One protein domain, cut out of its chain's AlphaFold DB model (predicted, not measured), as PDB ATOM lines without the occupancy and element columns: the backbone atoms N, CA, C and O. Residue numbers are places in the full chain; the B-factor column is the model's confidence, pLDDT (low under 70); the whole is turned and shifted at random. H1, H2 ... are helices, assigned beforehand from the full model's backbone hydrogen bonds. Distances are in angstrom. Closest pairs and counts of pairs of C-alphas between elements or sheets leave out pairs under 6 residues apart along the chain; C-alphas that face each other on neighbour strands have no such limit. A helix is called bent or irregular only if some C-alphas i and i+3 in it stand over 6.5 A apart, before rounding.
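Overview. This is residues 85 to 127 of the 310 residues of an uncharacterized protein of Angomonas deanei (UniProt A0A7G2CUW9). Two helices, H1 and the longer H2, meet near their ends in a wide open L, with the two residues between them, 100 and 101, at the corner. From that corner the two arms run away from each other, and nothing fills the space between them. The printed part has 43 residues, with two named helices in the order H1, H2 and no named strand; the class is all helix. The whole is extended, with a radius of gyration of the C-alphas of 16.8 A, and its C-alphas span 52 by 21 by 5 A along their three main axes.

Arrangement. H1, residues 85 to 99, is joined by a tight link of 2 residues to H2, residues 102 to 126. The two helices are close but not clearly touching, with 2 pairs of C-alphas within 8 A. Their closest C-alphas are those of Met 98 and Ile 105, 7.0 A apart. Their lines stand about perpendicular, at 77 degrees, and their centres are 27.5 A apart. In H1 every O i to N i+4 pair is within hydrogen-bond range; in H2 it is 19 of 21.

Along the chain. H1 begins at C-alpha 85, at (148.100, -0.552, 124.883), and measures 21.0 A from first to last C-alpha, ending at C-alpha 99, at (142.279, 19.559, 127.001). H2 begins with Pro 102 and measures 36.1 A, ending at C-alpha 126, at (159.053, 42.215, 98.342). H2 is neither bent nor irregular, but only just: C-alphas 109 and 112 are 6.2 A apart.

Size, cuts and confidence. The two C-alphas farthest apart are those of Tyr 85 and Gly 127, the first and last printed residues, at 52.3 A. The outline is a rod. Residues 85 to 127 stand free, with no C-alpha 8 or more residues apart along the chain within 10 A. The printed part has no cut and no long link. The mean pLDDT of the printed part is 93.2, and no printed residue is under 70.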
ATOM      1  N   TYR A  85     148.996  -0.854 123.769       89.56
ATOM      2  CA  TYR A  85     148.100  -0.552 124.883       89.56
ATOM      3  C   TYR A  85     148.717   0.512 125.796       89.56
ATOM      4  O   TYR A  85     148.053   1.482 126.158       89.56
ATOM      5  N   GLN A  86     150.011   0.385 126.102       90.88
ATOM      6  CA  GLN A  86     150.738   1.377 126.893       90.88
ATOM      7  C   GLN A  86     150.838   2.725 126.160       90.88
ATOM      8  O   GLN A  86     150.594   3.769 126.769       90.88
ATOM      9  N   LEU A  87     151.096   2.711 124.847       93.12
ATOM     10  CA  LEU A  87     151.063   3.905 124.000       93.12
ATOM     11  C   LEU A  87     149.676   4.566 124.034       93.12
ATOM     12  O   LEU A  87     149.575   5.764 124.278       93.12
ATOM     13  N   GLY A  88     148.603   3.788 123.871       95.50
ATOM     14  CA  GLY A  88     147.229   4.295 123.886       95.50
ATOM     15  C   GLY A  88     146.840   4.942 125.217       95.50
ATOM     16  O   GLY A  88     146.256   6.027 125.233       95.50
ATOM     17  N   VAL A  89     147.214   4.331 126.345       90.75
ATOM     18  CA  VAL A  89     146.988   4.914 127.681       90.75
ATOM     19  C   VAL A  89     147.786   6.210 127.856       90.75
ATOM     20  O   VAL A  89     147.265   7.184 128.403       90.75
ATOM     21  N   THR A  90     149.016   6.252 127.342       92.88
ATOM     22  CA  THR A  90     149.886   7.435 127.414       92.88
ATOM     23  C   THR A  90     149.340   8.584 126.563       92.88
ATOM     24  O   THR A  90     149.184   9.693 127.071       92.88
ATOM     25  N   ILE A  91     148.942   8.314 125.314       93.88
ATOM     26  CA  ILE A  91     148.322   9.297 124.412       93.88
ATOM     27  C   ILE A  91     147.017   9.827 125.009       93.88
ATOM     28  O   ILE A  91     146.794  11.035 125.030       93.88
ATOM     29  N   LYS A  92     146.165   8.953 125.562       94.69
ATOM     30  CA  LYS A  92     144.919   9.375 126.216       94.69
ATOM     31  C   LYS A  92     145.190  10.318 127.389       94.69
ATOM     32  O   LYS A  92     144.492  11.319 127.544       94.69
ATOM     33  N   ARG A  93     146.207  10.024 128.205       91.75
ATOM     34  CA  ARG A  93     146.611  10.888 129.324       91.75
ATOM     35  C   ARG A  93     147.147  12.232 128.828       91.75
ATOM     36  O   ARG A  93     146.774  13.256 129.392       91.75
ATOM     37  N   ALA A  94     147.947  12.236 127.762       88.50
ATOM     38  CA  ALA A  94     148.459  13.453 127.137       88.50
ATOM     39  C   ALA A  94     147.330  14.329 126.565       88.50
ATOM     40  O   ALA A  94     147.287  15.524 126.847       88.50
ATOM     41  N   LEU A  95     146.356  13.736 125.865       88.81
ATOM     42  CA  LEU A  95     145.194  14.455 125.333       88.81
ATOM     43  C   LEU A  95     144.353  15.089 126.445       88.81
ATOM     44  O   LEU A  95     143.987  16.254 126.341       88.81
ATOM     45  N   ILE A  96     144.083  14.368 127.537       91.81
ATOM     46  CA  ILE A  96     143.330  14.923 128.679       91.81
ATOM     47  C   ILE A  96     144.085  16.098 129.320       91.81
ATOM     48  O   ILE A  96     143.464  17.087 129.712       91.81
ATOM     49  N   LEU A  97     145.414  16.002 129.428       86.94
ATOM     50  CA  LEU A  97     146.243  17.090 129.949       86.94
ATOM     51  C   LEU A  97     146.231  18.308 129.016       86.94
ATOM     52  O   LEU A  97     146.100  19.427 129.508       86.94
ATOM     53  N   MET A  98     146.273  18.097 127.698       86.31
ATOM     54  CA  MET A  98     146.121  19.169 126.711       86.31
ATOM     55  C   MET A  98     144.733  19.825 126.794       86.31
ATOM     56  O   MET A  98     144.635  21.049 126.866       86.31
ATOM     57  N   PHE A  99     143.653  19.041 126.908       90.75
ATOM     58  CA  PHE A  99     142.279  19.559 127.001       90.75
ATOM     59  C   PHE A  99     142.029  20.472 128.209       90.75
ATOM     60  O   PHE A  99     141.134  21.313 128.163       90.75
ATOM     61  N   ARG A 100     142.812  20.344 129.286       91.69
ATOM     62  CA  ARG A 100     142.699  21.223 130.462       91.69
ATOM     63  C   ARG A 100     143.271  22.622 130.242       91.69
ATOM     64  O   ARG A 100     143.004  23.504 131.052       91.69
ATOM     65  N   ARG A 101     144.048  22.840 129.178       92.31
ATOM     66  CA  ARG A 101     144.654  24.136 128.843       92.31
ATOM     67  C   ARG A 101     144.388  24.491 127.375       92.31
ATOM     68  O   ARG A 101     145.333  24.597 126.596       92.31
ATOM     69  N   PRO A 102     143.119  24.719 126.984       88.56
ATOM     70  CA  PRO A 102     142.757  24.975 125.589       88.56
ATOM     71  C   PRO A 102     143.460  26.214 125.017       88.56
ATOM     72  O   PRO A 102     143.822  26.226 123.846       88.56
ATOM     73  N   CYS A 103     143.736  27.224 125.850       92.12
ATOM     74  CA  CYS A 103     144.473  28.417 125.437       92.12
ATOM     75  C   CYS A 103     145.898  28.099 124.963       92.12
ATOM     76  O   CYS A 103     146.349  28.700 123.995       92.12
ATOM     77  N   ALA A 104     146.589  27.146 125.600       89.81
ATOM     78  CA  ALA A 104     147.944  26.766 125.202       89.81
ATOM     79  C   ALA A 104     147.944  26.111 123.814       89.81
ATOM     80  O   ALA A 104     148.730  26.505 122.962       89.81
ATOM     81  N   ILE A 105     146.990  25.208 123.557       88.69
ATOM     82  CA  ILE A 105     146.828  24.557 122.247       88.69
ATOM     83  C   ILE A 105     146.529  25.588 121.157       88.69
ATOM     84  O   ILE A 105     147.102  25.528 120.073       88.69
ATOM     85  N   ILE A 106     145.628  26.540 121.430       94.69
ATOM     86  CA  ILE A 106     145.264  27.574 120.455       94.69
ATOM     87  C   ILE A 106     146.484  28.430 120.114       94.69
ATOM     88  O   ILE A 106     146.727  28.679 118.940       94.69
ATOM     89  N   VAL A 107     147.263  28.854 121.114       95.50
ATOM     90  CA  VAL A 107     148.482  29.645 120.888       95.50
ATOM     91  C   VAL A 107     149.522  28.838 120.109       95.50
ATOM     92  O   VAL A 107     150.086  29.348 119.144       95.50
ATOM     93  N   GLU A 108     149.725  27.570 120.463       93.38
ATOM     94  CA  GLU A 108     150.672  26.675 119.790       93.38
ATOM     95  C   GLU A 108     150.286  26.407 118.324       93.38
ATOM     96  O   GLU A 108     151.157  26.333 117.462       93.38
ATOM     97  N   LEU A 109     148.985  26.365 118.011       94.62
ATOM     98  CA  LEU A 109     148.474  26.259 116.641       94.62
ATOM     99  C   LEU A 109     148.526  27.594 115.878       94.62
ATOM    100  O   LEU A 109     148.719  27.614 114.664       94.62
ATOM    101  N   LEU A 110     148.339  28.721 116.566       96.81
ATOM    102  CA  LEU A 110     148.252  30.043 115.945       96.81
ATOM    103  C   LEU A 110     149.624  30.560 115.494       96.81
ATOM    104  O   LEU A 110     149.712  31.197 114.445       96.81
ATOM    105  N   ILE A 111     150.694  30.240 116.226       96.75
ATOM    106  CA  ILE A 111     152.075  30.618 115.878       96.75
ATOM    107  C   ILE A 111     152.469  30.191 114.448       96.75
ATOM    108  O   ILE A 111     152.844  31.070 113.667       96.75
ATOM    109  N   PRO A 112     152.375  28.907 114.043       96.56
ATOM    110  CA  PRO A 112     152.759  28.498 112.692       96.56
ATOM    111  C   PRO A 112     151.856  29.116 111.617       96.56
ATOM    112  O   PRO A 112     152.346  29.451 110.542       96.56
ATOM    113  N   ILE A 113     150.568  29.333 111.904       97.69
ATOM    114  CA  ILE A 113     149.643  29.984 110.963       97.69
ATOM    115  C   ILE A 113     150.075  31.432 110.709       97.69
ATOM    116  O   ILE A 113     150.219  31.839 109.557       97.69
ATOM    117  N   VAL A 114     150.335  32.198 111.773       97.56
ATOM    118  CA  VAL A 114     150.797  33.589 111.656       97.56
ATOM    119  C   VAL A 114     152.154  33.658 110.960       97.56
ATOM    120  O   VAL A 114     152.352  34.539 110.128       97.56
ATOM    121  N   PHE A 115     153.065  32.719 111.228       97.62
ATOM    122  CA  PHE A 115     154.362  32.651 110.555       97.62
ATOM    123  C   PHE A 115     154.229  32.405 109.044       97.62
ATOM    124  O   PHE A 115     154.845  33.114 108.245       97.62
ATOM    125  N   VAL A 116     153.390  31.449 108.633       98.12
ATOM    126  CA  VAL A 116     153.138  31.154 107.212       98.12
ATOM    127  C   VAL A 116     152.477  32.347 106.523       98.12
ATOM    128  O   VAL A 116     152.963  32.794 105.486       98.12
ATOM    129  N   CYS A 117     151.425  32.919 107.114       98.00
ATOM    130  CA  CYS A 117     150.770  34.111 106.571       98.00
ATOM    131  C   CYS A 117     151.733  35.301 106.482       98.00
ATOM    132  O   CYS A 117     151.769  35.978 105.458       98.00
ATOM    133  N   GLY A 118     152.544  35.532 107.517       97.50
ATOM    134  CA  GLY A 118     153.553  36.588 107.538       97.50
ATOM    135  C   GLY A 118     154.600  36.409 106.443       97.50
ATOM    136  O   GLY A 118     154.903  37.362 105.736       97.50
ATOM    137  N   THR A 119     155.086  35.183 106.233       96.44
ATOM    138  CA  THR A 119     156.058  34.872 105.172       96.44
ATOM    139  C   THR A 119     155.469  35.121 103.783       96.44
ATOM    140  O   THR A 119     156.129  35.726 102.945       96.44
ATOM    141  N   ILE A 120     154.210  34.727 103.549       96.44
ATOM    142  CA  ILE A 120     153.510  34.983 102.280       96.44
ATOM    143  C   ILE A 120     153.332  36.487 102.048       96.44
ATOM    144  O   ILE A 120     153.578  36.960 100.944       96.44
ATOM    145  N   ILE A 121     152.932  37.246 103.076       96.44
ATOM    146  CA  ILE A 121     152.780  38.705 102.978       96.44
ATOM    147  C   ILE A 121     154.132  39.363 102.687       96.44
ATOM    148  O   ILE A 121     154.210  40.199 101.793       96.44
ATOM    149  N   ILE A 122     155.197  38.975 103.395       95.19
ATOM    150  CA  ILE A 122     156.552  39.499 103.167       95.19
ATOM    151  C   ILE A 122     157.000  39.205 101.734       95.19
ATOM    152  O   ILE A 122     157.470  40.109 101.051       95.19
ATOM    153  N   TRP A 123     156.807  37.976 101.256       94.94
ATOM    154  CA  TRP A 123     157.161  37.592  99.891       94.94
ATOM    155  C   TRP A 123     156.346  38.364  98.841       94.94
ATOM    156  O   TRP A 123     156.902  38.853  97.864       94.94
ATOM    157  N   ALA A 124     155.046  38.567  99.080       93.88
ATOM    158  CA  ALA A 124     154.180  39.347  98.197       93.88
ATOM    159  C   ALA A 124     154.538  40.844  98.163       93.88
ATOM    160  O   ALA A 124     154.392  41.477  97.120       93.88
ATOM    161  N   VAL A 125     154.991  41.414  99.286       94.94
ATOM    162  CA  VAL A 125     155.403  42.826  99.379       94.94
ATOM    163  C   VAL A 125     156.779  43.056  98.759       94.94
ATOM    164  O   VAL A 125     156.980  44.087  98.127       94.94
ATOM    165  N   LEU A 126     157.716  42.119  98.935       90.69
ATOM    166  CA  LEU A 126     159.053  42.215  98.342       90.69
ATOM    167  C   LEU A 126     159.034  42.026  96.822       90.69
ATOM    168  O   LEU A 126     159.937  42.516  96.157       90.69
ATOM    169  N   GLY A 127     157.993  41.390  96.281       83.81
ATOM    170  CA  GLY A 127     157.861  41.155  94.850       83.81
ATOM    171  C   GLY A 127     158.854  40.112  94.335       83.81
ATOM    172  O   GLY A 127     159.840  39.761  94.981       83.81
TER     173      GLY A 127